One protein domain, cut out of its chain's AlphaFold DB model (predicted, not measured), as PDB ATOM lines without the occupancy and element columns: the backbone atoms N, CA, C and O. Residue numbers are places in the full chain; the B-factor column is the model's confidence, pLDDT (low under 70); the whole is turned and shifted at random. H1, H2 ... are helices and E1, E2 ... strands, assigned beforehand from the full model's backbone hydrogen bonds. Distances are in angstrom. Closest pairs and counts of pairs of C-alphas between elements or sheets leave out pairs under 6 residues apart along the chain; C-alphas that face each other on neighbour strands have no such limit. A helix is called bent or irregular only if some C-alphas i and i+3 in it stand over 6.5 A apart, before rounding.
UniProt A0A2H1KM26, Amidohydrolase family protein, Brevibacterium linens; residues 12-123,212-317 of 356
ATOM      1  N   GLN A  12      -0.179  19.384  15.324       92.44
ATOM      2  CA  GLN A  12      -0.927  20.597  15.684       92.44
ATOM      3  C   GLN A  12      -2.438  20.339  15.734       92.44
ATOM      4  O   GLN A  12      -3.085  20.719  16.702       92.44
ATOM      5  N   ILE A  13      -2.990  19.630  14.742       93.81
ATOM      6  CA  ILE A  13      -4.424  19.293  14.705       93.81
ATOM      7  C   ILE A  13      -4.819  18.449  15.919       93.81
ATOM      8  O   ILE A  13      -5.817  18.741  16.572       93.81
ATOM      9  N   ALA A  14      -4.020  17.431  16.253       94.19
ATOM     10  CA  ALA A  14      -4.267  16.590  17.419       94.19
ATOM     11  C   ALA A  14      -4.250  17.413  18.720       94.19
ATOM     12  O   ALA A  14      -5.137  17.246  19.557       94.19
ATOM     13  N   ALA A  15      -3.291  18.335  18.860       94.12
ATOM     14  CA  ALA A  15      -3.196  19.235  20.006       94.12
ATOM     15  C   ALA A  15      -4.384  20.209  20.092       94.12
ATOM     16  O   ALA A  15      -4.904  20.440  21.180       94.12
ATOM     17  N   ASP A  16      -4.855  20.747  18.966       94.19
ATOM     18  CA  ASP A  16      -6.004  21.657  18.926       94.19
ATOM     19  C   ASP A  16      -7.314  20.936  19.296       94.19
ATOM     20  O   ASP A  16      -8.127  21.467  20.061       94.19
ATOM     21  N   VAL A  17      -7.507  19.706  18.802       94.81
ATOM     22  CA  VAL A  17      -8.648  18.840  19.155       94.81
ATOM     23  C   VAL A  17      -8.620  18.490  20.648       94.81
ATOM     24  O   VAL A  17      -9.637  18.583  21.342       94.81
ATOM     25  N   GLU A  18      -7.450  18.126  21.170       95.06
ATOM     26  CA  GLU A  18      -7.259  17.828  22.589       95.06
ATOM     27  C   GLU A  18      -7.512  19.055  23.472       95.06
ATOM     28  O   GLU A  18      -8.269  18.991  24.438       95.06
ATOM     29  N   ALA A  19      -6.966  20.212  23.102       95.19
ATOM     30  CA  ALA A  19      -7.169  21.447  23.845       95.19
ATOM     31  C   ALA A  19      -8.647  21.870  23.881       95.19
ATOM     32  O   ALA A  19      -9.101  22.431  24.881       95.19
ATOM     33  N   ALA A  20      -9.411  21.621  22.812       95.31
ATOM     34  CA  ALA A  20     -10.845  21.897  22.780       95.31
ATOM     35  C   ALA A  20     -11.627  20.979  23.736       95.31
ATOM     36  O   ALA A  20     -12.458  21.453  24.515       95.31
ATOM     37  N   THR A  21     -11.341  19.677  23.708       95.56
ATOM     38  CA  THR A  21     -12.031  18.671  24.534       95.56
ATOM     39  C   THR A  21     -11.698  18.810  26.017       95.56
ATOM     40  O   THR A  21     -12.614  18.860  26.837       95.56
ATOM     41  N   GLN A  22     -10.429  19.049  26.368       96.62
ATOM     42  CA  GLN A  22     -10.004  19.361  27.740       96.62
ATOM     43  C   GLN A  22     -10.677  20.619  28.309       96.62
ATOM     44  O   GLN A  22     -10.812  20.763  29.520       96.62
ATOM     45  N   LYS A  23     -11.120  21.549  27.452       96.31
ATOM     46  CA  LYS A  23     -11.863  22.755  27.859       96.31
ATOM     47  C   LYS A  23     -13.377  22.551  27.937       96.31
ATOM     48  O   LYS A  23     -14.097  23.502  28.234       96.31
ATOM     49  N   GLY A  24     -13.869  21.338  27.699       96.31
ATOM     50  CA  GLY A  24     -15.281  21.002  27.851       96.31
ATOM     51  C   GLY A  24     -16.009  20.627  26.561       96.31
ATOM     52  O   GLY A  24     -17.178  20.247  26.641       96.31
ATOM     53  N   ALA A  25     -15.378  20.732  25.388       96.56
ATOM     54  CA  ALA A  25     -16.060  20.465  24.125       96.56
ATOM     55  C   ALA A  25     -16.370  18.970  23.940       96.56
ATOM     56  O   ALA A  25     -15.532  18.114  24.205       96.56
ATOM     57  N   ILE A  26     -17.553  18.659  23.400       96.31
ATOM     58  CA  ILE A  26     -17.929  17.290  22.993       96.31
ATOM     59  C   ILE A  26     -17.379  16.892  21.616       96.31
ATOM     60  O   ILE A  26     -17.622  15.792  21.121       96.31
ATOM     61  N   GLY A  27     -16.683  17.817  20.963       96.25
ATOM     62  CA  GLY A  27     -16.181  17.651  19.617       96.25
ATOM     63  C   GLY A  27     -15.797  18.971  18.969       96.25
ATOM     64  O   GLY A  27     -15.648  19.990  19.645       96.25
ATOM     65  N   VAL A  28     -15.630  18.954  17.650       97.12
ATOM     66  CA  VAL A  28     -15.086  20.074  16.884       97.12
ATOM     67  C   VAL A  28     -15.974  20.454  15.702       97.12
ATOM     68  O   VAL A  28     -16.681  19.639  15.112       97.12
ATOM     69  N   LYS A  29     -15.921  21.737  15.339       97.38
ATOM     70  CA  LYS A  29     -16.536  22.286  14.129       97.38
ATOM     71  C   LYS A  29     -15.445  22.831  13.212       97.38
ATOM     72  O   LYS A  29     -14.621  23.646  13.642       97.38
ATOM     73  N   ILE A  30     -15.473  22.401  11.959       97.69
ATOM     74  CA  ILE A  30     -14.702  22.965  10.855       97.69
ATOM     75  C   ILE A  30     -15.588  24.033  10.200       97.69
ATOM     76  O   ILE A  30     -16.689  23.726   9.735       97.69
ATOM     77  N   LEU A  31     -15.144  25.295  10.232       95.56
ATOM     78  CA  LEU A  31     -15.907  26.433   9.698       95.56
ATOM     79  C   LEU A  31     -15.807  26.570   8.174       95.56
ATOM     80  O   LEU A  31     -16.634  27.266   7.593       95.56
ATOM     81  N   GLY A  32     -14.830  25.897   7.557       95.88
ATOM     82  CA  GLY A  32     -14.744  25.630   6.121       95.88
ATOM     83  C   GLY A  32     -15.134  26.801   5.240       95.88
ATOM     84  O   GLY A  32     -14.355  27.728   5.082       95.88
ATOM     85  N   GLY A  33     -16.357  26.781   4.712       93.88
ATOM     86  CA  GLY A  33     -16.912  27.835   3.863       93.88
ATOM     87  C   GLY A  33     -16.668  29.283   4.313       93.88
ATOM     88  O   GLY A  33     -16.550  30.147   3.445       93.88
ATOM     89  N   HIS A  34     -16.575  29.544   5.622       95.62
ATOM     90  CA  HIS A  34     -16.174  30.848   6.166       95.62
ATOM     91  C   HIS A  34     -14.656  31.054   6.148       95.62
ATOM     92  O   HIS A  34     -14.151  32.032   5.595       95.62
ATOM     93  N   PHE A  35     -13.935  30.106   6.753       95.31
ATOM     94  CA  PHE A  35     -12.490  30.142   6.963       95.31
ATOM     95  C   PHE A  35     -11.886  28.803   6.511       95.31
ATOM     96  O   PHE A  35     -11.746  27.875   7.321       95.31
ATOM     97  N   PRO A  36     -11.606  28.658   5.204       95.44
ATOM     98  CA  PRO A  36     -11.284  27.364   4.625       95.44
ATOM     99  C   PRO A  36      -9.920  26.862   5.092       95.44
ATOM    100  O   PRO A  36      -8.937  27.596   5.081       95.44
ATOM    101  N   SER A  37      -9.853  25.586   5.468       96.00
ATOM    102  CA  SER A  37      -8.581  24.861   5.612       96.00
ATOM    103  C   SER A  37      -8.249  24.139   4.307       96.00
ATOM    104  O   SER A  37      -9.123  24.001   3.446       96.00
ATOM    105  N   THR A  38      -7.017  23.656   4.134       96.62
ATOM    106  CA  THR A  38      -6.722  22.788   2.983       96.62
ATOM    107  C   THR A  38      -7.528  21.482   3.059       96.62
ATOM    108  O   THR A  38      -7.946  21.085   4.159       96.62
ATOM    109  N   PRO A  39      -7.772  20.798   1.924       97.12
ATOM    110  CA  PRO A  39      -8.402  19.479   1.929       97.12
ATOM    111  C   PRO A  39      -7.695  18.495   2.873       97.12
ATOM    112  O   PRO A  39      -8.349  17.838   3.677       97.12
ATOM    113  N   GLU A  40      -6.362  18.476   2.865       95.75
ATOM    114  CA  GLU A  40      -5.543  17.567   3.675       95.75
ATOM    115  C   GLU A  40      -5.698  17.847   5.177       95.75
ATOM    116  O   GLU A  40      -5.870  16.928   5.977       95.75
ATOM    117  N   ALA A  41      -5.686  19.123   5.578       96.00
ATOM    118  CA  ALA A  41      -5.918  19.499   6.970       96.00
ATOM    119  C   ALA A  41      -7.351  19.164   7.416       96.00
ATOM    120  O   ALA A  41      -7.564  18.707   8.537       96.00
ATOM    121  N   THR A  42      -8.330  19.357   6.528       97.25
ATOM    122  CA  THR A  42      -9.741  19.041   6.783       97.25
ATOM    123  C   THR A  42      -9.942  17.541   6.998       97.25
ATOM    124  O   THR A  42     -10.530  17.151   8.006       97.25
ATOM    125  N   GLU A  43      -9.406  16.697   6.108       97.19
ATOM    126  CA  GLU A  43      -9.433  15.239   6.272       97.19
ATOM    127  C   GLU A  43      -8.776  14.823   7.589       97.19
ATOM    128  O   GLU A  43      -9.351  14.035   8.344       97.19
ATOM    129  N   ARG A  44      -7.614  15.403   7.919       96.31
ATOM    130  CA  ARG A  44      -6.907  15.066   9.154       96.31
ATOM    131  C   ARG A  44      -7.707  15.422  10.406       96.31
ATOM    132  O   ARG A  44      -7.711  14.639  11.351       96.31
ATOM    133  N   ILE A  45      -8.420  16.551  10.424       96.81
ATOM    134  CA  ILE A  45      -9.321  16.896  11.539       96.81
ATOM    135  C   ILE A  45     -10.437  15.853  11.678       96.81
ATOM    136  O   ILE A  45     -10.734  15.432  12.798       96.81
ATOM    137  N   ILE A  46     -11.053  15.437  10.565       97.81
ATOM    138  CA  ILE A  46     -12.127  14.430  10.570       97.81
ATOM    139  C   ILE A  46     -11.594  13.091  11.088       97.81
ATOM    140  O   ILE A  46     -12.229  12.458  11.934       97.81
ATOM    141  N   GLU A  47     -10.423  12.668  10.615       96.75
ATOM    142  CA  GLU A  47      -9.773  11.431  11.037       96.75
ATOM    143  C   GLU A  47      -9.458  11.434  12.539       96.75
ATOM    144  O   GLU A  47      -9.909  10.538  13.255       96.75
ATOM    145  N   GLU A  48      -8.746  12.451  13.027       96.12
ATOM    146  CA  GLU A  48      -8.355  12.588  14.439       96.12
ATOM    147  C   GLU A  48      -9.569  12.610  15.370       96.12
ATOM    148  O   GLU A  48      -9.606  11.931  16.399       96.12
ATOM    149  N   SER A  49     -10.604  13.357  14.987       95.88
ATOM    150  CA  SER A  49     -11.831  13.454  15.778       95.88
ATOM    151  C   SER A  49     -12.590  12.125  15.799       95.88
ATOM    152  O   SER A  49     -13.074  11.710  16.851       95.88
ATOM    153  N   THR A  50     -12.630  11.412  14.667       95.88
ATOM    154  CA  THR A  50     -13.247  10.081  14.575       95.88
ATOM    155  C   THR A  50     -12.516   9.064  15.451       95.88
ATOM    156  O   THR A  50     -13.165   8.326  16.190       95.88
ATOM    157  N   GLN A  51     -11.178   9.033  15.413       94.62
ATOM    158  CA  GLN A  51     -10.363   8.112  16.222       94.62
ATOM    159  C   GLN A  51     -10.577   8.310  17.730       94.62
ATOM    160  O   GLN A  51     -10.520   7.350  18.493       94.62
ATOM    161  N   ARG A  52     -10.871   9.546  18.150       93.50
ATOM    162  CA  ARG A  52     -11.154   9.917  19.546       93.50
ATOM    163  C   ARG A  52     -12.631   9.796  19.937       93.50
ATOM    164  O   ARG A  52     -12.986  10.101  21.070       93.50
ATOM    165  N   GLY A  53     -13.502   9.377  19.019       94.50
ATOM    166  CA  GLY A  53     -14.934   9.241  19.285       94.50
ATOM    167  C   GLY A  53     -15.681  10.571  19.456       94.50
ATOM    168  O   GLY A  53     -16.699  10.622  20.144       94.50
ATOM    169  N   LEU A  54     -15.167  11.654  18.869       95.94
ATOM    170  CA  LEU A  54     -15.668  13.013  19.060       95.94
ATOM    171  C   LEU A  54     -16.693  13.415  18.002       95.94
ATOM    172  O   LEU A  54     -16.612  13.026  16.834       95.94
ATOM    173  N   TYR A  55     -17.617  14.295  18.392       97.81
ATOM    174  CA  TYR A  55     -18.518  14.925  17.437       97.81
ATOM    175  C   TYR A  55     -17.744  15.790  16.439       97.81
ATOM    176  O   TYR A  55     -16.925  16.614  16.834       97.81
ATOM    177  N   THR A  56     -18.025  15.659  15.145       98.19
ATOM    178  CA  THR A  56     -17.363  16.468  14.114       98.19
ATOM    179  C   THR A  56     -18.394  17.054  13.181       98.19
ATOM    180  O   THR A  56     -19.096  16.324  12.485       98.19
ATOM    181  N   ALA A  57     -18.474  18.379  13.149       98.38
ATOM    182  CA  ALA A  57     -19.318  19.095  12.209       98.38
ATOM    183  C   ALA A  57     -18.478  19.869  11.194       98.38
ATOM    184  O   ALA A  57     -17.411  20.389  11.518       98.38
ATOM    185  N   PHE A  58     -18.996  20.019   9.981       98.56
ATOM    186  CA  PHE A  58     -18.323  20.717   8.896       98.56
ATOM    187  C   PHE A  58     -19.307  21.625   8.164       98.56
ATOM    188  O   PHE A  58     -20.415  21.217   7.819       98.56
ATOM    189  N   HIS A  59     -18.939  22.896   8.026       98.19
ATOM    190  CA  HIS A  59     -19.518  23.793   7.032       98.19
ATOM    191  C   HIS A  59     -18.719  23.600   5.747       98.19
ATOM    192  O   HIS A  59     -17.583  24.059   5.688       98.19
ATOM    193  N   ALA A  60     -19.273  22.907   4.752       97.88
ATOM    194  CA  ALA A  60     -18.513  22.487   3.576       97.88
ATOM    195  C   ALA A  60     -17.808  23.651   2.867       97.88
ATOM    196  O   ALA A  60     -18.370  24.734   2.679       97.88
ATOM    197  N   GLY A  61     -16.558  23.394   2.494       97.19
ATOM    198  CA  GLY A  61     -15.658  24.342   1.855       97.19
ATOM    199  C   GLY A  61     -14.229  24.179   2.371       97.19
ATOM    200  O   GLY A  61     -13.993  24.106   3.578       97.19
ATOM    201  N   THR A  62     -13.280  24.131   1.450       97.75
ATOM    202  CA  THR A  62     -11.834  24.085   1.685       97.75
ATOM    203  C   THR A  62     -11.158  25.188   0.868       97.75
ATOM    204  O   THR A  62     -11.812  26.015   0.232       97.75
ATOM    205  N   THR A  63      -9.828  25.234   0.867       96.62
ATOM    206  CA  THR A  63      -9.094  26.138  -0.029       96.62
ATOM    207  C   THR A  63      -9.234  25.752  -1.504       96.62
ATOM    208  O   THR A  63      -8.959  26.586  -2.363       96.62
ATOM    209  N   ARG A  64      -9.666  24.517  -1.814       96.38
ATOM    210  CA  ARG A  64      -9.905  24.051  -3.187       96.38
ATOM    211  C   ARG A  64     -11.282  24.470  -3.695       96.38
ATOM    212  O   ARG A  64     -11.383  24.994  -4.802       96.38
ATOM    213  N   TYR A  65     -12.320  24.257  -2.889       96.12
ATOM    214  CA  TYR A  65     -13.703  24.577  -3.242       96.12
ATOM    215  C   TYR A  65     -14.389  25.385  -2.141       96.12
ATOM    216  O   TYR A  65     -14.245  25.094  -0.961       96.12
ATOM    217  N   GLY A  66     -15.173  26.394  -2.525       94.00
ATOM    218  CA  GLY A  66     -15.933  27.216  -1.582       94.00
ATOM    219  C   GLY A  66     -17.191  26.531  -1.030       94.00
ATOM    220  O   GLY A  66     -17.453  25.355  -1.259       94.00
ATOM    221  N   SER A  67     -18.016  27.306  -0.321       96.19
ATOM    222  CA  SER A  67     -19.314  26.863   0.211       96.19
ATOM    223  C   SER A  67     -20.376  26.759  -0.888       96.19
ATOM    224  O   SER A  67     -21.259  27.613  -0.996       96.19
ATOM    225  N   ASN A  68     -20.287  25.715  -1.707       97.19
ATOM    226  CA  ASN A  68     -21.189  25.409  -2.819       97.19
ATOM    227  C   ASN A  68     -21.303  23.881  -3.023       97.19
ATOM    228  O   ASN A  68     -20.791  23.108  -2.212       97.19
ATOM    229  N   LEU A  69     -21.982  23.436  -4.089       98.25
ATOM    230  CA  LEU A  69     -22.158  22.008  -4.378       98.25
ATOM    231  C   LEU A  69     -20.822  21.251  -4.485       98.25
ATOM    232  O   LEU A  69     -20.726  20.146  -3.956       98.25
ATOM    233  N   ASP A  70     -19.803  21.825  -5.124       98.38
ATOM    234  CA  ASP A  70     -18.500  21.164  -5.283       98.38
ATOM    235  C   ASP A  70     -17.788  21.015  -3.932       98.38
ATOM    236  O   ASP A  70     -17.256  19.949  -3.625       98.38
ATOM    237  N   GLY A  71     -17.874  22.031  -3.065       98.38
ATOM    238  CA  GLY A  71     -17.390  21.931  -1.687       98.38
ATOM    239  C   GLY A  71     -18.134  20.874  -0.870       98.38
ATOM    240  O   GLY A  71     -17.527  20.191  -0.047       98.38
ATOM    241  N   MET A  72     -19.440  20.690  -1.103       98.56
ATOM    242  CA  MET A  72     -20.206  19.595  -0.498       98.56
ATOM    243  C   MET A  72     -19.743  18.223  -1.006       98.56
ATOM    244  O   MET A  72     -19.637  17.300  -0.201       98.56
ATOM    245  N   VAL A  73     -19.468  18.072  -2.306       98.69
ATOM    246  CA  VAL A  73     -18.927  16.823  -2.872       98.69
ATOM    247  C   VAL A  73     -17.586  16.491  -2.223       98.69
ATOM    248  O   VAL A  73     -17.436  15.403  -1.671       98.69
ATOM    249  N   GLU A  74     -16.661  17.451  -2.189       98.69
ATOM    250  CA  GLU A  74     -15.356  17.264  -1.554       98.69
ATOM    251  C   GLU A  74     -15.498  16.937  -0.059       98.69
ATOM    252  O   GLU A  74     -14.820  16.050   0.447       98.69
ATOM    253  N   ALA A  75     -16.421  17.577   0.664       98.69
ATOM    254  CA  ALA A  75     -16.657  17.270   2.074       98.69
ATOM    255  C   ALA A  75     -17.043  15.800   2.319       98.69
ATOM    256  O   ALA A  75     -16.627  15.216   3.321       98.69
ATOM    257  N   LEU A  76     -17.826  15.201   1.417       98.62
ATOM    258  CA  LEU A  76     -18.206  13.788   1.493       98.62
ATOM    259  C   LEU A  76     -17.031  12.867   1.140       98.62
ATOM    260  O   LEU A  76     -16.840  11.845   1.798       98.62
ATOM    261  N   GLU A  77     -16.208  13.250   0.162       98.56
ATOM    262  CA  GLU A  77     -14.975  12.533  -0.189       98.56
ATOM    263  C   GLU A  77     -13.977  12.528   0.979       98.56
ATOM    264  O   GLU A  77     -13.500  11.464   1.369       98.56
ATOM    265  N   LEU A  78     -13.733  13.689   1.600       98.56
ATOM    266  CA  LEU A  78     -12.840  13.842   2.756       98.56
ATOM    267  C   LEU A  78     -13.364  13.123   4.005       98.56
ATOM    268  O   LEU A  78     -12.580  12.678   4.847       98.56
ATOM    269  N   ALA A  79     -14.687  12.975   4.139       98.12
ATOM    270  CA  ALA A  79     -15.246  12.127   5.183       98.12
ATOM    271  C   ALA A  79     -14.787  10.671   5.006       98.12
ATOM    272  O   ALA A  79     -14.571   9.986   6.004       98.12
ATOM    273  N   ALA A  80     -14.617  10.203   3.763       96.94
ATOM    274  CA  ALA A  80     -14.204   8.844   3.401       96.94
ATOM    275  C   ALA A  80     -14.979   7.765   4.181       96.94
ATOM    276  O   ALA A  80     -14.417   6.827   4.750       96.94
ATOM    277  N   GLY A  81     -16.298   7.952   4.278       96.44
ATOM    278  CA  GLY A  81     -17.185   7.064   5.024       96.44
ATOM    279  C   GLY A  81     -17.036   7.130   6.548       96.44
ATOM    280  O   GLY A  81     -17.564   6.255   7.223       96.44
ATOM    281  N   ARG A  82     -16.341   8.110   7.133       97.75
ATOM    282  CA  ARG A  82     -16.325   8.363   8.587       97.75
ATOM    283  C   ARG A  82     -17.581   9.144   9.023       97.75
ATOM    284  O   ARG A  82     -18.217   9.783   8.182       97.75
ATOM    285  N   PRO A  83     -17.963   9.108  10.316       98.06
ATOM    286  CA  PRO A  83     -19.025   9.957  10.846       98.06
ATOM    287  C   PRO A  83     -18.719  11.438  10.623       98.06
ATOM    288  O   PRO A  83     -17.648  11.922  10.990       98.06
ATOM    289  N   LEU A  84     -19.671  12.167  10.048       98.62
ATOM    290  CA  LEU A  84     -19.552  13.604   9.830       98.62
ATOM    291  C   LEU A  84     -20.925  14.260   9.929       98.62
ATOM    292  O   LEU A  84     -21.901  13.748   9.388       98.62
ATOM    293  N   HIS A  85     -21.001  15.413  10.589       98.81
ATOM    294  CA  HIS A  85     -22.160  16.283  10.516       98.81
ATOM    295  C   HIS A  85     -21.915  17.348   9.452       98.81
ATOM    296  O   HIS A  85     -21.226  18.340   9.691       98.81
ATOM    297  N   LEU A  86     -22.509  17.157   8.281       98.69
ATOM    298  CA  LEU A  86     -22.518  18.166   7.234       98.69
ATOM    299  C   LEU A  86     -23.644  19.170   7.524       98.69
ATOM    300  O   LEU A  86     -24.828  18.853   7.397       98.69
ATOM    301  N   ALA A  87     -23.264  20.365   7.971       98.00
ATOM    302  CA  ALA A  87     -24.219  21.355   8.458       98.00
ATOM    303  C   ALA A  87     -24.933  22.087   7.324       98.00
ATOM    304  O   ALA A  87     -24.389  22.197   6.225       98.00
ATOM    305  N   HIS A  88     -26.135  22.577   7.635       97.19
ATOM    306  CA  HIS A  88     -27.019  23.424   6.835       97.19
ATOM    307  C   HIS A  88     -26.843  23.209   5.325       97.19
ATOM    308  O   HIS A  88     -26.379  24.090   4.600       97.19
ATOM    309  N   THR A  89     -27.177  22.006   4.845       97.75
ATOM    310  CA  THR A  89     -26.891  21.544   3.470       97.75
ATOM    311  C   THR A  89     -27.442  22.482   2.403       97.75
ATOM    312  O   THR A  89     -26.835  22.685   1.354       97.75
ATOM    313  N   ASN A  90     -28.569  23.127   2.693       96.38
ATOM    314  CA  ASN A  90     -29.199  24.113   1.827       96.38
ATOM    315  C   ASN A  90     -28.337  25.366   1.572       96.38
ATOM    316  O   ASN A  90     -28.571  26.062   0.585       96.38
ATOM    317  N   ALA A  91     -27.337  25.657   2.408       95.50
ATOM    318  CA  ALA A  91     -26.410  26.769   2.202       95.50
ATOM    319  C   ALA A  91     -25.455  26.545   1.013       95.50
ATOM    320  O   ALA A  91     -24.892  27.512   0.500       95.50
ATOM    321  N   TYR A  92     -25.298  25.300   0.556       97.38
ATOM    322  CA  TYR A  92     -24.426  24.928  -0.565       97.38
ATOM    323  C   TYR A  92     -25.154  24.923  -1.917       97.38
ATOM    324  O   TYR A  92     -24.520  24.778  -2.958       97.38
ATOM    325  N   LEU A  93     -26.483  25.071  -1.898       97.50
ATOM    326  CA  LEU A  93     -27.384  24.747  -3.007       97.50
ATOM    327  C   LEU A  93     -28.166  25.998  -3.432       97.50
ATOM    328  O   LEU A  93     -29.378  26.124  -3.206       97.50
ATOM    329  N   ARG A  94     -27.429  26.984  -3.948       95.00
ATOM    330  CA  ARG A  94     -27.913  28.346  -4.245       95.00
ATOM    331  C   ARG A  94     -28.033  28.639  -5.743       95.00
ATOM    332  O   ARG A  94     -28.469  29.736  -6.101       95.00
ATOM    333  N   GLY A  95     -27.702  27.665  -6.589       94.50
ATOM    334  CA  GLY A  95     -27.527  27.820  -8.029       94.50
ATOM    335  C   GLY A  95     -26.160  28.409  -8.381       94.50
ATOM    336  O   GLY A  95     -26.075  29.264  -9.256       94.50
ATOM    337  N   ALA A  96     -25.119  28.054  -7.621       93.00
ATOM    338  CA  ALA A  96     -23.784  28.647  -7.750       93.00
ATOM    339  C   ALA A  96     -22.878  27.871  -8.721       93.00
ATOM    340  O   ALA A  96     -21.955  28.443  -9.290       93.00
ATOM    341  N   VAL A  97     -23.132  26.573  -8.891       95.44
ATOM    342  CA  VAL A  97     -22.372  25.659  -9.758       95.44
ATOM    343  C   VAL A  97     -23.253  25.152 -10.897       95.44
ATOM    344  O   VAL A  97     -22.798  25.025 -12.034       95.44
ATOM    345  N   ARG A  98     -24.515  24.833 -10.600       95.44
ATOM    346  CA  ARG A  98     -25.491  24.293 -11.562       95.44
ATOM    347  C   ARG A  98     -26.842  24.976 -11.394       95.44
ATOM    348  O   ARG A  98     -27.003  25.837 -10.533       95.44
ATOM    349  N   ASP A  99     -27.822  24.568 -12.200       96.38
ATOM    350  CA  ASP A  99     -29.210  24.937 -11.941       96.38
ATOM    351  C   ASP A  99     -29.625  24.538 -10.516       96.38
ATOM    352  O   ASP A  99     -29.219  23.503  -9.985       96.38
ATOM    353  N   LEU A 100     -30.464  25.370  -9.900       95.69
ATOM    354  CA  LEU A 100     -30.883  25.220  -8.514       95.69
ATOM    355  C   LEU A 100     -31.527  23.855  -8.225       95.69
ATOM    356  O   LEU A 100     -31.288  23.276  -7.159       95.69
ATOM    357  N   MET A 101     -32.364  23.348  -9.134       97.19
ATOM    358  CA  MET A 101     -33.010  22.048  -8.962       97.19
ATOM    359  C   MET A 101     -31.986  20.922  -9.084       97.19
ATOM    360  O   MET A 101     -31.970  20.018  -8.247       97.19
ATOM    361  N   ASP A 102     -31.097  21.010 -10.072       97.94
ATOM    362  CA  ASP A 102     -30.046  20.020 -10.301       97.94
ATOM    363  C   ASP A 102     -29.094  19.918  -9.107       97.94
ATOM    364  O   ASP A 102     -28.758  18.808  -8.685       97.94
ATOM    365  N   GLU A 103     -28.700  21.050  -8.511       98.06
ATOM    366  CA  GLU A 103     -27.901  21.055  -7.280       98.06
ATOM    367  C   GLU A 103     -28.622  20.311  -6.152       98.06
ATOM    368  O   GLU A 103     -28.035  19.450  -5.492       98.06
ATOM    369  N   ASN A 104     -29.913  20.594  -5.953       98.38
ATOM    370  CA  ASN A 104     -30.703  19.954  -4.907       98.38
ATOM    371  C   ASN A 104     -30.840  18.447  -5.128       98.38
ATOM    372  O   ASN A 104     -30.547  17.679  -4.214       98.38
ATOM    373  N   ILE A 105     -31.235  18.003  -6.321       98.00
ATOM    374  CA  ILE A 105     -31.381  16.572  -6.609       98.00
ATOM    375  C   ILE A 105     -30.037  15.857  -6.470       98.00
ATOM    376  O   ILE A 105     -29.968  14.814  -5.820       98.00
ATOM    377  N   ARG A 106     -28.948  16.442  -6.987       98.19
ATOM    378  CA  ARG A 106     -27.605  15.874  -6.832       98.19
ATOM    379  C   ARG A 106     -27.207  15.759  -5.364       98.19
ATOM    380  O   ARG A 106     -26.701  14.710  -4.972       98.19
ATOM    381  N   SER A 107     -27.462  16.789  -4.556       98.50
ATOM    382  CA  SER A 107     -27.160  16.762  -3.121       98.50
ATOM    383  C   SER A 107     -27.885  15.622  -2.403       98.50
ATOM    384  O   SER A 107     -27.269  14.900  -1.630       98.50
ATOM    385  N   LEU A 108     -29.167  15.395  -2.706       98.44
ATOM    386  CA  LEU A 108     -29.972  14.355  -2.065       98.44
ATOM    387  C   LEU A 108     -29.487  12.951  -2.444       98.44
ATOM    388  O   LEU A 108     -29.396  12.088  -1.572       98.44
ATOM    389  N   THR A 109     -29.108  12.745  -3.707       97.94
ATOM    390  CA  THR A 109     -28.464  11.504  -4.161       97.94
ATOM    391  C   THR A 109     -27.145  11.264  -3.426       97.94
ATOM    392  O   THR A 109     -26.934  10.181  -2.888       97.94
ATOM    393  N   LEU A 110     -26.292  12.287  -3.313       98.19
ATOM    394  CA  LEU A 110     -25.018  12.185  -2.596       98.19
ATOM    395  C   LEU A 110     -25.211  11.836  -1.113       98.19
ATOM    396  O   LEU A 110     -24.476  11.015  -0.571       98.19
ATOM    397  N   LEU A 111     -26.212  12.422  -0.449       97.75
ATOM    398  CA  LEU A 111     -26.530  12.095   0.945       97.75
ATOM    399  C   LEU A 111     -27.030  10.656   1.105       97.75
ATOM    400  O   LEU A 111     -26.698  10.000   2.089       97.75
ATOM    401  N   GLN A 112     -27.796  10.145   0.137       96.19
ATOM    402  CA  GLN A 112     -28.213   8.743   0.117       96.19
ATOM    403  C   GLN A 112     -27.014   7.792  -0.045       96.19
ATOM    404  O   GLN A 112     -26.980   6.739   0.590       96.19
ATOM    405  N   GLU A 113     -26.030   8.167  -0.864       96.69
ATOM    406  CA  GLU A 113     -24.795   7.404  -1.101       96.69
ATOM    407  C   GLU A 113     -23.816   7.452   0.089       96.69
ATOM    408  O   GLU A 113     -22.938   6.598   0.197       96.69
ATOM    409  N   ASN A 114     -23.989   8.402   1.016       97.81
ATOM    410  CA  ASN A 114     -23.113   8.619   2.171       97.81
ATOM    411  C   ASN A 114     -23.869   8.454   3.505       97.81
ATOM    412  O   ASN A 114     -24.008   9.410   4.275       97.81
ATOM    413  N   PRO A 115     -24.339   7.237   3.845       95.62
ATOM    414  CA  PRO A 115     -25.256   7.018   4.965       95.62
ATOM    415  C   PRO A 115     -24.649   7.301   6.345       95.62
ATOM    416  O   PRO A 115     -25.404   7.469   7.299       95.62
ATOM    417  N   ARG A 116     -23.314   7.371   6.471       97.44
ATOM    418  CA  ARG A 116     -22.623   7.720   7.728       97.44
ATOM    419  C   ARG A 116     -22.585   9.223   8.017       97.44
ATOM    420  O   ARG A 116     -22.194   9.627   9.107       97.44
ATOM    421  N   VAL A 117     -23.024  10.048   7.067       98.38
ATOM    422  CA  VAL A 117     -23.118  11.497   7.236       98.38
ATOM    423  C   VAL A 117     -24.488  11.856   7.800       98.38
ATOM    424  O   VAL A 117     -25.536  11.442   7.291       98.38
ATOM    425  N   VAL A 118     -24.484  12.637   8.875       98.56
ATOM    426  CA  VAL A 118     -25.689  13.269   9.412       98.56
ATOM    427  C   VAL A 118     -25.775  14.705   8.931       98.56
ATOM    428  O   VAL A 118     -24.755  15.347   8.682       98.56
ATOM    429  N   THR A 119     -26.987  15.216   8.792       98.62
ATOM    430  CA  THR A 119     -27.202  16.523   8.174       98.62
ATOM    431  C   THR A 119     -28.330  17.309   8.812       98.62
ATOM    432  O   THR A 119     -29.240  16.785   9.456       98.62
ATOM    433  N   GLU A 120     -28.308  18.604   8.571       98.38
ATOM    434  CA  GLU A 120     -29.423  19.488   8.859       98.38
ATOM    435  C   GLU A 120     -29.535  20.545   7.766       98.38
ATOM    436  O   GLU A 120     -28.604  20.749   6.986       98.38
ATOM    437  N   SER A 121     -30.699  21.179   7.688       97.81
ATOM    438  CA  SER A 121     -30.925  22.366   6.870       97.81
ATOM    439  C   SER A 121     -31.659  23.434   7.676       97.81
ATOM    440  O   SER A 121     -32.412  23.131   8.604       97.81
ATOM    441  N   HIS A 122     -31.473  24.701   7.312       96.81
ATOM    442  CA  HIS A 122     -32.216  25.809   7.911       96.81
ATOM    443  C   HIS A 122     -33.330  26.309   6.980       96.81
ATOM    444  O   HIS A 122     -33.315  26.092   5.770       96.81
ATOM    445  N   LEU A 123     -34.276  27.077   7.526       96.50
ATOM    446  CA  LEU A 123     -35.385  27.677   6.760       96.50
ATOM    447  C   LEU A 123     -35.211  29.192   6.515       96.50
ATOM    448  O   LEU A 123     -36.061  29.835   5.895       96.50
ATOM    449  N   ALA A 212     -37.352  16.188   1.737       98.25
ATOM    450  CA  ALA A 212     -36.836  15.016   1.036       98.25
ATOM    451  C   ALA A 212     -36.788  13.762   1.921       98.25
ATOM    452  O   ALA A 212     -36.164  13.733   2.991       98.25
ATOM    453  N   ARG A 213     -37.421  12.692   1.439       97.44
ATOM    454  CA  ARG A 213     -37.510  11.393   2.105       97.44
ATOM    455  C   ARG A 213     -37.310  10.254   1.113       97.44
ATOM    456  O   ARG A 213     -37.613  10.385  -0.066       97.44
ATOM    457  N   LEU A 214     -36.873   9.109   1.615       97.12
ATOM    458  CA  LEU A 214     -36.953   7.834   0.916       97.12
ATOM    459  C   LEU A 214     -38.223   7.101   1.338       97.12
ATOM    460  O   LEU A 214     -38.463   6.892   2.530       97.12
ATOM    461  N   SER A 215     -39.033   6.702   0.363       96.75
ATOM    462  CA  SER A 215     -40.181   5.828   0.590       96.75
ATOM    463  C   SER A 215     -39.733   4.432   1.049       96.75
ATOM    464  O   SER A 215     -38.555   4.080   0.982       96.75
ATOM    465  N   ALA A 216     -40.690   3.579   1.432       95.25
ATOM    466  CA  ALA A 216     -40.415   2.175   1.755       95.25
ATOM    467  C   ALA A 216     -39.766   1.385   0.597       95.25
ATOM    468  O   ALA A 216     -39.139   0.359   0.835       95.25
ATOM    469  N   THR A 217     -39.898   1.856  -0.649       95.25
ATOM    470  CA  THR A 217     -39.270   1.254  -1.838       95.25
ATOM    471  C   THR A 217     -37.964   1.941  -2.243       95.25
ATOM    472  O   THR A 217     -37.453   1.684  -3.329       95.25
ATOM    473  N   GLY A 218     -37.431   2.833  -1.402       93.62
ATOM    474  CA  GLY A 218     -36.179   3.549  -1.657       93.62
ATOM    475  C   GLY A 218     -36.292   4.670  -2.692       93.62
ATOM    476  O   GLY A 218     -35.272   5.145  -3.183       93.62
ATOM    477  N   LYS A 219     -37.509   5.103  -3.048       95.56
ATOM    478  CA  LYS A 219     -37.715   6.216  -3.988       95.56
ATOM    479  C   LYS A 219     -37.679   7.553  -3.261       95.56
ATOM    480  O   LYS A 219     -38.309   7.685  -2.212       95.56
ATOM    481  N   LEU A 220     -37.019   8.542  -3.861       97.19
ATOM    482  CA  LEU A 220     -37.086   9.925  -3.403       97.19
ATOM    483  C   LEU A 220     -38.527  10.444  -3.515       97.19
ATOM    484  O   LEU A 220     -39.135  10.395  -4.584       97.19
ATOM    485  N   VAL A 221     -39.064  10.930  -2.400       96.88
ATOM    486  CA  VAL A 221     -40.399  11.519  -2.273       96.88
ATOM    487  C   VAL A 221     -40.331  12.786  -1.420       96.88
ATOM    488  O   VAL A 221     -39.496  12.898  -0.524       96.88
ATOM    489  N   PHE A 222     -41.239  13.726  -1.676       96.62
ATOM    490  CA  PHE A 222     -41.346  15.001  -0.946       96.62
ATOM    491  C   PHE A 222     -42.669  15.146  -0.190       96.62
ATOM    492  O   PHE A 222     -42.894  16.139   0.496       96.62
ATOM    493  N   GLU A 223     -43.514  14.111  -0.232       92.62
ATOM    494  CA  GLU A 223     -44.812  14.021   0.448       92.62
ATOM    495  C   GLU A 223     -44.985  12.628   1.069       92.62
ATOM    496  O   GLU A 223     -44.292  11.680   0.693       92.62
ATOM    497  N   GLY A 224     -45.880  12.509   2.051       92.56
ATOM    498  CA  GLY A 224     -46.198  11.231   2.687       92.56
ATOM    499  C   GLY A 224     -45.099  10.664   3.606       92.56
ATOM    500  O   GLY A 224     -44.194  11.388   4.043       92.56
ATOM    501  N   PRO A 225     -45.205   9.373   3.973       95.69
ATOM    502  CA  PRO A 225     -44.271   8.718   4.882       95.69
ATOM    503  C   PRO A 225     -42.941   8.373   4.199       95.69
ATOM    504  O   PRO A 225     -42.877   8.127   2.995       95.69
ATOM    505  N   GLY A 226     -41.878   8.291   4.996       96.31
ATOM    506  CA  GLY A 226     -40.555   7.884   4.534       96.31
ATOM    507  C   GLY A 226     -39.459   8.250   5.527       96.31
ATOM    508  O   GLY A 226     -39.712   8.910   6.538       96.31
ATOM    509  N   THR A 227     -38.235   7.839   5.219       96.50
ATOM    510  CA  THR A 227     -37.037   8.183   5.990       96.50
ATOM    511  C   THR A 227     -36.439   9.464   5.438       96.50
ATOM    512  O   THR A 227     -36.107   9.521   4.259       96.50
ATOM    513  N   PHE A 228     -36.291  10.493   6.267       98.00
ATOM    514  CA  PHE A 228     -35.671  11.747   5.841       98.00
ATOM    515  C   PHE A 228     -34.216  11.559   5.400       98.00
ATOM    516  O   PHE A 228     -33.450  10.883   6.084       98.00
ATOM    517  N   LEU A 229     -33.852  12.189   4.277       97.38
ATOM    518  CA  LEU A 229     -32.466  12.248   3.797       97.38
ATOM    519  C   LEU A 229     -31.660  13.331   4.515       97.38
ATOM    520  O   LEU A 229     -30.499  13.115   4.856       97.38
ATOM    521  N   VAL A 230     -32.297  14.473   4.783       98.44
ATOM    522  CA  VAL A 230     -31.744  15.506   5.662       98.44
ATOM    523  C   VAL A 230     -32.253  15.259   7.072       98.44
ATOM    524  O   VAL A 230     -33.467  15.233   7.264       98.44
ATOM    525  N   ASP A 231     -31.391  15.063   8.070       98.44
ATOM    526  CA  ASP A 231     -31.832  14.527   9.369       98.44
ATOM    527  C   ASP A 231     -32.644  15.544  10.186       98.44
ATOM    528  O   ASP A 231     -33.775  15.262  10.592       98.44
ATOM    529  N   ALA A 232     -32.133  16.759  10.374       98.44
ATOM    530  CA  ALA A 232     -32.746  17.764  11.248       98.44
ATOM    531  C   ALA A 232     -33.099  19.076  10.528       98.44
ATOM    532  O   ALA A 232     -32.805  19.241   9.344       98.44
ATOM    533  N   ILE A 233     -33.800  19.967  11.233       98.12
ATOM    534  CA  ILE A 233     -33.893  21.394  10.894       98.12
ATOM    535  C   ILE A 233     -33.113  22.172  11.951       98.12
ATOM    536  O   ILE A 233     -33.322  21.943  13.144       98.12
ATOM    537  N   SER A 234     -32.261  23.104  11.529       95.94
ATOM    538  CA  SER A 234     -31.568  24.018  12.438       95.94
ATOM    539  C   SER A 234     -31.944  25.478  12.206       95.94
ATOM    540  O   SER A 234     -32.653  25.848  11.265       95.94
ATOM    541  N   SER A 235     -31.458  26.319  13.117       94.00
ATOM    542  CA  SER A 235     -31.542  27.768  13.012       94.00
ATOM    543  C   SER A 235     -30.237  28.403  12.565       94.00
ATOM    544  O   SER A 235     -30.257  29.618  12.463       94.00
ATOM    545  N   ASP A 236     -29.134  27.650  12.406       90.62
ATOM    546  CA  ASP A 236     -27.788  28.087  11.975       90.62
ATOM    547  C   ASP A 236     -27.343  29.499  12.482       90.62
ATOM    548  O   ASP A 236     -26.820  30.342  11.762       90.62
ATOM    549  N   GLY A 237     -27.644  29.806  13.750       77.62
ATOM    550  CA  GLY A 237     -27.300  31.089  14.387       77.62
ATOM    551  C   GLY A 237     -28.360  31.666  15.333       77.62
ATOM    552  O   GLY A 237     -28.108  32.685  15.967       77.62
ATOM    553  N   GLY A 238     -29.516  31.010  15.499       82.06
ATOM    554  CA  GLY A 238     -30.494  31.368  16.536       82.06
ATOM    555  C   GLY A 238     -31.145  32.740  16.327       82.06
ATOM    556  O   GLY A 238     -31.384  33.142  15.195       82.06
ATOM    557  N   GLY A 239     -31.481  33.438  17.418       84.62
ATOM    558  CA  GLY A 239     -31.960  34.830  17.390       84.62
ATOM    559  C   GLY A 239     -33.053  35.122  16.350       84.62
ATOM    560  O   GLY A 239     -34.012  34.363  16.217       84.62
ATOM    561  N   TRP A 240     -32.865  36.209  15.594       85.38
ATOM    562  CA  TRP A 240     -33.765  36.695  14.534       85.38
ATOM    563  C   TRP A 240     -33.928  35.710  13.361       85.38
ATOM    564  O   TRP A 240     -34.948  35.711  12.676       85.38
ATOM    565  N   ARG A 241     -32.948  34.822  13.136       89.31
ATOM    566  CA  ARG A 241     -32.992  33.805  12.068       89.31
ATOM    567  C   ARG A 241     -33.563  32.466  12.526       89.31
ATOM    568  O   ARG A 241     -33.645  31.533  11.723       89.31
ATOM    569  N   ASN A 242     -33.988  32.342  13.788       91.69
ATOM    570  CA  ASN A 242     -34.642  31.134  14.281       91.69
ATOM    571  C   ASN A 242     -36.083  31.025  13.767       91.69
ATOM    572  O   ASN A 242     -37.056  31.279  14.471       91.69
ATOM    573  N   LEU A 243     -36.196  30.589  12.516       93.50
ATOM    574  CA  LEU A 243     -37.456  30.403  11.809       93.50
ATOM    575  C   LEU A 243     -37.955  28.950  11.839       93.50
ATOM    576  O   LEU A 243     -38.825  28.585  11.049       93.50
ATOM    577  N   ILE A 244     -37.406  28.108  12.724       95.25
ATOM    578  CA  ILE A 244     -37.695  26.665  12.765       95.25
ATOM    579  C   ILE A 244     -39.200  26.411  12.898       95.25
ATOM    580  O   ILE A 244     -39.760  25.644  12.120       95.25
ATOM    581  N   LEU A 245     -39.857  27.053  13.866       94.06
ATOM    582  CA  LEU A 245     -41.298  26.885  14.075       94.06
ATOM    583  C   LEU A 245     -42.116  27.737  13.112       94.06
ATOM    584  O   LEU A 245     -43.055  27.217  12.520       94.06
ATOM    585  N   ASP A 246     -41.733  28.995  12.896       94.69
ATOM    586  CA  ASP A 246     -42.466  29.898  12.004       94.69
ATOM    587  C   ASP A 246     -42.644  29.301  10.595       94.69
ATOM    588  O   ASP A 246     -43.756  29.232  10.065       94.69
ATOM    589  N   GLN A 247     -41.556  28.799  10.011       96.31
ATOM    590  CA  GLN A 247     -41.551  28.216   8.669       96.31
ATOM    591  C   GLN A 247     -41.859  26.715   8.696       96.31
ATOM    592  O   GLN A 247     -42.505  26.201   7.787       96.31
ATOM    593  N   GLY A 248     -41.464  25.998   9.753       97.12
ATOM    594  CA  GLY A 248     -41.795  24.582   9.908       97.12
ATOM    595  C   GLY A 248     -43.301  24.339  10.004       97.12
ATOM    596  O   GLY A 248     -43.809  23.406   9.387       97.12
ATOM    597  N   ILE A 249     -44.037  25.205  10.707       97.44
ATOM    598  CA  ILE A 249     -45.501  25.123  10.797       97.44
ATOM    599  C   ILE A 249     -46.150  25.454   9.451       97.44
ATOM    600  O   ILE A 249     -47.134  24.812   9.097       97.44
ATOM    601  N   LEU A 250     -45.585  26.373   8.654       97.12
ATOM    602  CA  LEU A 250     -46.066  26.606   7.287       97.12
ATOM    603  C   LEU A 250     -45.926  25.357   6.411       97.12
ATOM    604  O   LEU A 250     -46.847  25.044   5.663       97.12
ATOM    605  N   LEU A 251     -44.826  24.605   6.529       97.19
ATOM    606  CA  LEU A 251     -44.671  23.329   5.815       97.19
ATOM    607  C   LEU A 251     -45.734  22.304   6.239       97.19
ATOM    608  O   LEU A 251     -46.177  21.507   5.412       97.19
ATOM    609  N   VAL A 252     -46.171  22.348   7.503       97.31
ATOM    610  CA  VAL A 252     -47.278  21.516   7.994       97.31
ATOM    611  C   VAL A 252     -48.624  21.982   7.445       97.31
ATOM    612  O   VAL A 252     -49.382  21.175   6.919       97.31
ATOM    613  N   GLN A 253     -48.914  23.282   7.518       96.19
ATOM    614  CA  GLN A 253     -50.163  23.873   7.027       96.19
ATOM    615  C   GLN A 253     -50.329  23.717   5.512       96.19
ATOM    616  O   GLN A 253     -51.442  23.515   5.036       96.19
ATOM    617  N   PHE A 254     -49.226  23.771   4.765       95.88
ATOM    618  CA  PHE A 254     -49.204  23.518   3.327       95.88
ATOM    619  C   PHE A 254     -49.449  22.038   2.979       95.88
ATOM    620  O   PHE A 254     -49.904  21.741   1.880       95.88
ATOM    621  N   GLY A 255     -49.166  21.110   3.902       95.75
ATOM    622  CA  GLY A 255     -49.317  19.665   3.698       95.75
ATOM    623  C   GLY A 255     -48.037  18.929   3.283       95.75
ATOM    624  O   GLY A 255     -48.080  17.729   3.028       95.75
ATOM    625  N   ALA A 256     -46.883  19.603   3.260       96.50
ATOM    626  CA  ALA A 256     -45.600  18.984   2.902       96.50
ATOM    627  C   ALA A 256     -44.976  18.145   4.036       96.50
ATOM    628  O   ALA A 256     -44.112  17.291   3.795       96.50
ATOM    629  N   MET A 257     -45.397  18.399   5.279       96.62
ATOM    630  CA  MET A 257     -45.041  17.616   6.464       96.62
ATOM    631  C   MET A 257     -46.236  17.458   7.409       96.62
ATOM    632  O   MET A 257     -47.140  18.284   7.433       96.62
ATOM    633  N   SER A 258     -46.225  16.430   8.253       97.62
ATOM    634  CA  SER A 258     -47.110  16.342   9.419       97.62
ATOM    635  C   SER A 258     -46.490  16.994  10.663       97.62
ATOM    636  O   SER A 258     -45.279  17.215  10.734       97.62
ATOM    637  N   TRP A 259     -47.297  17.232  11.701       96.94
ATOM    638  CA  TRP A 259     -46.796  17.668  13.012       96.94
ATOM    639  C   TRP A 259     -45.774  16.698  13.608       96.94
ATOM    640  O   TRP A 259     -44.770  17.122  14.174       96.94
ATOM    641  N   GLN A 260     -45.998  15.392  13.445       97.25
ATOM    642  CA  GLN A 260     -45.076  14.356  13.911       97.25
ATOM    643  C   GLN A 260     -43.748  14.413  13.153       97.25
ATOM    644  O   GLN A 260     -42.694  14.226  13.754       97.25
ATOM    645  N   GLN A 261     -43.782  14.696  11.850       98.25
ATOM    646  CA  GLN A 261     -42.582  14.876  11.034       98.25
ATOM    647  C   GLN A 261     -41.819  16.149  11.415       98.25
ATOM    648  O   GLN A 261     -40.596  16.110  11.535       98.25
ATOM    649  N   LEU A 262     -42.522  17.254  11.686       97.94
ATOM    650  CA  LEU A 262     -41.890  18.468  12.197       97.94
ATOM    651  C   LEU A 262     -41.220  18.207  13.556       97.94
ATOM    652  O   LEU A 262     -40.032  18.474  13.701       97.94
ATOM    653  N   ALA A 263     -41.939  17.613  14.516       97.56
ATOM    654  CA  ALA A 263     -41.392  17.248  15.825       97.56
ATOM    655  C   ALA A 263     -40.223  16.254  15.718       97.56
ATOM    656  O   ALA A 263     -39.259  16.330  16.483       97.56
ATOM    657  N   HIS A 264     -40.263  15.340  14.742       98.12
ATOM    658  CA  HIS A 264     -39.145  14.448  14.454       98.12
ATOM    659  C   HIS A 264     -37.891  15.233  14.067       98.12
ATOM    660  O   HIS A 264     -36.843  15.017  14.671       98.12
ATOM    661  N   LYS A 265     -37.998  16.177  13.128       98.25
ATOM    662  CA  LYS A 265     -36.848  16.937  12.616       98.25
ATOM    663  C   LYS A 265     -36.323  18.015  13.563       98.25
ATOM    664  O   LYS A 265     -35.163  18.398  13.431       98.25
ATOM    665  N   THR A 266     -37.141  18.506  14.491       97.25
ATOM    666  CA  THR A 266     -36.776  19.619  15.386       97.25
ATOM    667  C   THR A 266     -36.525  19.198  16.830       97.25
ATOM    668  O   THR A 266     -35.982  19.986  17.597       97.25
ATOM    669  N   SER A 267     -36.890  17.968  17.208       97.50
ATOM    670  CA  SER A 267     -36.801  17.495  18.592       97.50
ATOM    671  C   SER A 267     -36.193  16.093  18.684       97.50
ATOM    672  O   SER A 267     -35.052  15.942  19.126       97.50
ATOM    673  N   LEU A 268     -36.888  15.066  18.181       98.00
ATOM    674  CA  LEU A 268     -36.457  13.670  18.330       98.00
ATOM    675  C   LEU A 268     -35.124  13.383  17.629       98.00
ATOM    676  O   LEU A 268     -34.204  12.847  18.244       98.00
ATOM    677  N   ARG A 269     -35.008  13.718  16.341       98.06
ATOM    678  CA  ARG A 269     -33.797  13.436  15.568       98.06
ATOM    679  C   ARG A 269     -32.598  14.222  16.099       98.06
ATOM    680  O   ARG A 269     -31.589  13.565  16.329       98.06
ATOM    681  N   PRO A 270     -32.669  15.542  16.368       97.50
ATOM    682  CA  PRO A 270     -31.578  16.256  17.034       97.50
ATOM    683  C   PRO A 270     -31.120  15.595  18.339       97.50
ATOM    684  O   PRO A 270     -29.927  15.381  18.519       97.50
ATOM    685  N   ALA A 271     -32.047  15.187  19.213       97.44
ATOM    686  CA  ALA A 271     -31.697  14.487  20.450       97.44
ATOM    687  C   ALA A 271     -30.937  13.176  20.170       97.44
ATOM    688  O   ALA A 271     -29.893  12.915  20.764       97.44
ATOM    689  N   GLN A 272     -31.398  12.395  19.191       97.81
ATOM    690  CA  GLN A 272     -30.732  11.166  18.753       97.81
ATOM    691  C   GLN A 272     -29.360  11.413  18.109       97.81
ATOM    692  O   GLN A 272     -28.445  10.626  18.344       97.81
ATOM    693  N   LEU A 273     -29.189  12.488  17.329       97.62
ATOM    694  CA  LEU A 273     -27.899  12.869  16.735       97.62
ATOM    695  C   LEU A 273     -26.828  13.070  17.805       97.62
ATOM    696  O   LEU A 273     -25.674  12.741  17.563       97.62
ATOM    697  N   PHE A 274     -27.224  13.537  18.988       96.69
ATOM    698  CA  PHE A 274     -26.342  13.675  20.139       96.69
ATOM    699  C   PHE A 274     -26.449  12.518  21.137       96.69
ATOM    700  O   PHE A 274     -25.777  12.569  22.146       96.69
ATOM    701  N   GLY A 275     -27.240  11.464  20.914       96.25
ATOM    702  CA  GLY A 275     -27.359  10.342  21.864       96.25
ATOM    703  C   GLY A 275     -28.127  10.660  23.158       96.25
ATOM    704  O   GLY A 275     -28.029   9.922  24.133       96.25
ATOM    705  N   LEU A 276     -28.908  11.740  23.178       95.50
ATOM    706  CA  LEU A 276     -29.733  12.170  24.311       95.50
ATOM    707  C   LEU A 276     -31.117  11.501  24.233       95.50
ATOM    708  O   LEU A 276     -32.111  12.119  23.857       95.50
ATOM    709  N   TYR A 277     -31.183  10.192  24.483       94.19
ATOM    710  CA  TYR A 277     -32.386   9.376  24.227       94.19
ATOM    711  C   TYR A 277     -33.554   9.595  25.198       94.19
ATOM    712  O   TYR A 277     -34.690   9.211  24.884       94.19
ATOM    713  N   ASP A 278     -33.256  10.210  26.335       93.88
ATOM    714  CA  ASP A 278     -34.161  10.770  27.334       93.88
ATOM    715  C   ASP A 278     -34.765  12.119  26.902       93.88
ATOM    716  O   ASP A 278     -35.695  12.600  27.543       93.88
ATOM    717  N   LYS A 279     -34.302  12.706  25.791       95.62
ATOM    718  CA  LYS A 279     -34.816  13.959  25.223       95.62
ATOM    719  C   LYS A 279     -35.561  13.755  23.904       95.62
ATOM    720  O   LYS A 279     -35.546  12.693  23.277       95.62
ATOM    721  N   GLY A 280     -36.226  14.823  23.468       95.94
ATOM    722  CA  GLY A 280     -36.840  14.912  22.144       95.94
ATOM    723  C   GLY A 280     -38.177  14.176  21.995       95.94
ATOM    724  O   GLY A 280     -38.636  13.946  20.875       95.94
ATOM    725  N   LYS A 281     -38.789  13.750  23.109       95.56
ATOM    726  CA  LYS A 281     -40.017  12.941  23.154       95.56
ATOM    727  C   LYS A 281     -40.905  13.379  24.313       95.56
ATOM    728  O   LYS A 281     -40.406  13.784  25.353       95.56
ATOM    729  N   LEU A 282     -42.215  13.197  24.156       95.62
ATOM    730  CA  LEU A 282     -43.205  13.398  25.218       95.62
ATOM    731  C   LEU A 282     -43.734  12.040  25.689       95.62
ATOM    732  O   LEU A 282     -44.791  11.588  25.255       95.62
ATOM    733  N   ILE A 283     -42.954  11.367  26.538       95.25
ATOM    734  CA  ILE A 283     -43.292  10.070  27.141       95.25
ATOM    735  C   ILE A 283     -42.909  10.063  28.629       95.25
ATOM    736  O   ILE A 283     -41.979  10.778  29.010       95.25
ATOM    737  N   PRO A 284     -43.569   9.256  29.481       95.75
ATOM    738  CA  PRO A 284     -43.137   9.080  30.865       95.75
ATOM    739  C   PRO A 284     -41.664   8.652  30.952       95.75
ATOM    740  O   PRO A 284     -41.240   7.739  30.245       95.75
ATOM    741  N   GLY A 285     -40.896   9.315  31.822       93.50
ATOM    742  CA  GLY A 285     -39.468   9.052  32.039       93.50
ATOM    743  C   GLY A 285     -38.503   9.870  31.172       93.50
ATOM    744  O   GLY A 285     -37.314   9.874  31.472       93.50
ATOM    745  N   ALA A 286     -38.985  10.575  30.143       95.69
ATOM    746  CA  ALA A 286     -38.181  11.546  29.400       95.69
ATOM    747  C   ALA A 286     -38.003  12.856  30.191       95.69
ATOM    748  O   ALA A 286     -38.824  13.191  31.051       95.69
ATOM    749  N   ASP A 287     -36.959  13.618  29.861       93.88
ATOM    750  CA  ASP A 287     -36.774  14.974  30.368       93.88
ATOM    751  C   ASP A 287     -37.977  15.842  29.973       93.88
ATOM    752  O   ASP A 287     -38.424  15.845  28.823       93.88
ATOM    753  N   ALA A 288     -38.496  16.609  30.932       95.31
ATOM    754  CA  ALA A 288     -39.622  17.516  30.726       95.31
ATOM    755  C   ALA A 288     -39.185  18.806  29.998       95.31
ATOM    756  O   ALA A 288     -39.324  19.912  30.524       95.31
ATOM    757  N   ASP A 289     -38.638  18.631  28.793       95.62
ATOM    758  CA  ASP A 289     -38.286  19.670  27.828       95.62
ATOM    759  C   ASP A 289     -39.455  19.840  26.844       95.62
ATOM    760  O   ASP A 289     -39.675  19.017  25.952       95.62
ATOM    761  N   ILE A 290     -40.258  20.885  27.044       96.25
ATOM    762  CA  ILE A 290     -41.556  21.064  26.383       96.25
ATOM    763  C   ILE A 290     -41.653  22.486  25.842       96.25
ATOM    764  O   ILE A 290     -41.280  23.445  26.513       96.25
ATOM    765  N   ILE A 291     -42.220  22.632  24.649       95.25
ATOM    766  CA  ILE A 291     -42.690  23.921  24.145       95.25
ATOM    767  C   ILE A 291     -44.206  23.883  23.967       95.25
ATOM    768  O   ILE A 291     -44.761  22.888  23.501       95.25
ATOM    769  N   VAL A 292     -44.865  24.979  24.323       95.50
ATOM    770  CA  VAL A 292     -46.271  25.238  24.001       95.50
ATOM    771  C   VAL A 292     -46.292  26.211  22.833       95.50
ATOM    772  O   VAL A 292     -45.652  27.262  22.887       95.50
ATOM    773  N   VAL A 293     -46.981  25.837  21.758       94.06
ATOM    774  CA  VAL A 293     -46.960  26.557  20.483       94.06
ATOM    775  C   VAL A 293     -48.369  27.004  20.122       94.06
ATOM    776  O   VAL A 293     -49.282  26.183  20.053       94.06
ATOM    777  N   ASP A 294     -48.519  28.288  19.805       94.00
ATOM    778  CA  ASP A 294     -49.697  28.801  19.110       94.00
ATOM    779  C   ASP A 294     -49.506  28.550  17.609       94.00
ATOM    780  O   ASP A 294     -48.732  29.233  16.933       94.00
ATOM    781  N   ALA A 295     -50.190  27.534  17.081       92.62
ATOM    782  CA  ALA A 295     -50.059  27.137  15.682       92.62
ATOM    783  C   ALA A 295     -50.611  28.183  14.696       92.62
ATOM    784  O   ALA A 295     -50.153  28.233  13.554       92.62
ATOM    785  N   ALA A 296     -51.571  29.015  15.112       92.88
ATOM    786  CA  ALA A 296     -52.130  30.063  14.262       92.88
ATOM    787  C   ALA A 296     -51.158  31.244  14.150       92.88
ATOM    788  O   ALA A 296     -50.938  31.765  13.058       92.88
ATOM    789  N   LYS A 297     -50.523  31.619  15.267       92.75
ATOM    790  CA  LYS A 297     -49.485  32.662  15.297       92.75
ATOM    791  C   LYS A 297     -48.098  32.162  14.892       92.75
ATOM    792  O   LYS A 297     -47.213  32.976  14.653       92.75
ATOM    793  N   ARG A 298     -47.917  30.841  14.806       94.31
ATOM    794  CA  ARG A 298     -46.651  30.154  14.497       94.31
ATOM    795  C   ARG A 298     -45.524  30.539  15.467       94.31
ATOM    796  O   ARG A 298     -44.367  30.686  15.084       94.31
ATOM    797  N   SER A 299     -45.877  30.681  16.746       90.50
ATOM    798  CA  SER A 299     -45.014  31.223  17.803       90.50
ATOM    799  C   SER A 299     -45.011  30.359  19.064       90.50
ATOM    800  O   SER A 299     -45.997  29.686  19.363       90.50
ATOM    801  N   VAL A 300     -43.932  30.429  19.845       92.12
ATOM    802  CA  VAL A 300     -43.833  29.768  21.158       92.12
ATOM    803  C   VAL A 300     -44.471  30.639  22.236       92.12
ATOM    804  O   VAL A 300     -44.104  31.803  22.395       92.12
ATOM    805  N   GLU A 301     -45.397  30.068  22.999       94.25
ATOM    806  CA  GLU A 301     -46.022  30.723  24.152       94.25
ATOM    807  C   GLU A 301     -45.232  30.476  25.437       94.25
ATOM    808  O   GLU A 301     -44.979  31.412  26.200       94.25
ATOM    809  N   THR A 302     -44.797  29.232  25.642       96.06
ATOM    810  CA  THR A 302     -44.095  28.793  26.851       96.06
ATOM    811  C   THR A 302     -43.004  27.794  26.487       96.06
ATOM    812  O   THR A 302     -43.238  26.874  25.703       96.06
ATOM    813  N   THR A 303     -41.836  27.938  27.105       95.44
ATOM    814  CA  THR A 303     -40.745  26.962  27.040       95.44
ATOM    815  C   THR A 303     -40.469  26.432  28.437       95.44
ATOM    816  O   THR A 303     -40.245  27.201  29.375       95.44
ATOM    817  N   ILE A 304     -40.453  25.113  28.562       95.38
ATOM    818  CA  ILE A 304     -40.148  24.364  29.774       95.38
ATOM    819  C   ILE A 304     -38.873  23.570  29.503       95.38
ATOM    820  O   ILE A 304     -38.786  22.894  28.482       95.38
ATOM    821  N   ALA A 305     -37.897  23.652  30.400       93.69
ATOM    822  CA  ALA A 305     -36.692  22.832  30.360       93.69
ATOM    823  C   ALA A 305     -36.524  22.108  31.696       93.69
ATOM    824  O   ALA A 305     -36.583  22.737  32.758       93.69
ATOM    825  N   ALA A 306     -36.345  20.787  31.647       91.56
ATOM    826  CA  ALA A 306     -36.264  19.911  32.815       91.56
ATOM    827  C   ALA A 306     -37.373  20.182  33.860       91.56
ATOM    828  O   ALA A 306     -37.119  20.248  35.065       91.56
ATOM    829  N   GLY A 307     -38.609  20.396  33.392       93.06
ATOM    830  CA  GLY A 307     -39.783  20.618  34.244       93.06
ATOM    831  C   GLY A 307     -39.914  22.031  34.823       93.06
ATOM    832  O   GLY A 307     -40.831  22.280  35.603       93.06
ATOM    833  N   LYS A 308     -39.035  22.968  34.448       93.62
ATOM    834  CA  LYS A 308     -39.098  24.375  34.871       93.62
ATOM    835  C   LYS A 308     -39.458  25.270  33.699       93.62
ATOM    836  O   LYS A 308     -38.862  25.148  32.633       93.62
ATOM    837  N   ILE A 309     -40.390  26.200  33.896       95.31
ATOM    838  CA  ILE A 309     -40.673  27.239  32.900       95.31
ATOM    839  C   ILE A 309     -39.441  28.148  32.809       95.31
ATOM    840  O   ILE A 309     -39.020  28.720  33.811       95.31
ATOM    841  N   ILE A 310     -38.857  28.252  31.615       95.31
ATOM    842  CA  ILE A 310     -37.658  29.059  31.343       95.31
ATOM    843  C   ILE A 310     -37.930  30.239  30.413       95.31
ATOM    844  O   ILE A 310     -37.131  31.172  30.362       95.31
ATOM    845  N   ALA A 311     -39.051  30.223  29.696       94.50
ATOM    846  CA  ALA A 311     -39.537  31.368  28.945       94.50
ATOM    847  C   ALA A 311     -41.066  31.352  28.873       94.50
ATOM    848  O   ALA A 311     -41.671  30.286  28.754       94.50
ATOM    849  N   GLU A 312     -41.679  32.529  28.911       94.06
ATOM    850  CA  GLU A 312     -43.123  32.702  28.764       94.06
ATOM    851  C   GLU A 312     -43.420  34.030  28.054       94.06
ATOM    852  O   GLU A 312     -42.793  35.052  28.342       94.06
ATOM    853  N   LYS A 313     -44.369  34.019  27.107       86.44
ATOM    854  CA  LYS A 313     -44.836  35.203  26.358       86.44
ATOM    855  C   LYS A 313     -43.682  36.025  25.766       86.44
ATOM    856  O   LYS A 313     -43.634  37.248  25.891       86.44
ATOM    857  N   GLY A 314     -42.725  35.330  25.149       83.38
ATOM    858  CA  GLY A 314     -41.561  35.937  24.494       83.38
ATOM    859  C   GLY A 314     -40.479  36.470  25.440       83.38
ATOM    860  O   GLY A 314     -39.549  37.124  24.975       83.38
ATOM    861  N   ARG A 315     -40.562  36.213  26.753       88.06
ATOM    862  CA  ARG A 315     -39.563  36.653  27.738       88.06
ATOM    863  C   ARG A 315     -38.849  35.461  28.357       88.06
ATOM    864  O   ARG A 315     -39.497  34.517  28.799       88.06
ATOM    865  N   SER A 316     -37.520  35.528  28.425       89.81
ATOM    866  CA  SER A 316     -36.719  34.569  29.189       89.81
ATOM    867  C   SER A 316     -36.861  34.847  30.686       89.81
ATOM    868  O   SER A 316     -36.719  35.988  31.122       89.81
ATOM    869  N   ILE A 317     -37.122  33.796  31.459       93.12
ATOM    870  CA  ILE A 317     -37.114  33.792  32.930       93.12
ATOM    871  C   ILE A 317     -36.098  32.776  33.483       93.12
ATOM    872  O   ILE A 317     -36.115  32.442  34.666       93.12
TER     873      ILE A 317
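Overview. This is residues 12 to 123 and 212 to 317 of the 356 residues of the protein "Amidohydrolase family protein" of Brevibacterium linens (UniProt A0A2H1KM26). A strongly twisted and curled sheet of five strands, E1 to E5, runs through the body of this domain, with H1, H2 and H3 on one face, H5 beside H3, and H7 across the edge strand E5. At the far end is a small separate sheet, E6 to E8, with H6 between the two sheets, grazing both. The 218 printed residues run H1 E1 H2 E2 H3 E3 H4 H5 E4 E5 H6 H7 E6 E7 E8; the class is mixed. The larger sheet, order E1 E2 E3 E4 E5, is parallel, and E6 E7 E8 is antiparallel. The whole is compact, with a radius of gyration of the C-alphas of 18.4 A and spans of 48 by 43 by 33 A.

Along the chain. H1, residues 12 to 22, begins at C-alpha 12 (-0.927, 20.597, 15.684). Then come E1, 27 to 30; H2, 39 to 51, 18.4 A long; E2, 55 to 58; H3, 69 to 79; E3, 84 to 86; H4, 89 to 92; H5, 100 to 113, 20.2 A; and E4, 117 to 122, 17.0 A. After the cut follow E5, 232 to 234; H6, 244 to 254; H7, 259 to 273, 19.8 A; E6, 290 to 294; E7, 299 to 305, 17.2 A; and E8, 308 to 312, ending at C-alpha 312 (-43.123, 32.702, 28.764). H7 is irregular, but only just: C-alphas 266 and 269 are 6.9 A apart.

Arrangement. E1, H2, E2; E2, H3, E3; and E3, H4 H5, E4 are strand-helix-strand units, parallel neighbours joined through helices, with right-handed crossovers. H1, H2 and H3 on one face make two layers with the sheet. N 28 and O 55 of E1 and E2 are 2.8 A apart, N 85 and O 56 of E2 and E3 2.8 A, N 118 and O 84 of E3 and E4 2.9 A, and N 234 and O 121 of E4 and E5 2.9 A, within hydrogen-bond range. H1 touches H2, the closest C-alphas being Ile 13 and Ile 45, 6.3 A. H3, the hub, touches H2 (Glu 43 and Leu 78, 5.1 A) and H5 (Leu 69 and Glu 103, 6.5 A), and only just H4, with 3 pairs of C-alphas within 8 A. H4 only grazes the sheet. H7 is over E5, across the strands at 82 degrees on the local plane, and makes a helical hairpin with H6 (Val 252 and Trp 259, 6.3 A). E6 E7 E8 is a meander, each strand the antiparallel neighbour of the one before; N 292 and O 302 are 2.9 A apart, N 310 and O 303 2.8 A. In H1, H2, H3 and H5 every O i to N i+4 pair is within range; H6 has 6 of 7, H7 8 of 11, and H4 is too short for one.

Size, cuts and confidence. The C-alphas of Gln 12 and Ala 296, the two farthest apart, are 52.1 A apart. Residues 124 to 211 are not printed, and C-alphas 123 and 212 are 14.0 A apart. The link H7 to E6 is long, 16 residues. No printed residue is under 70 in pLDDT.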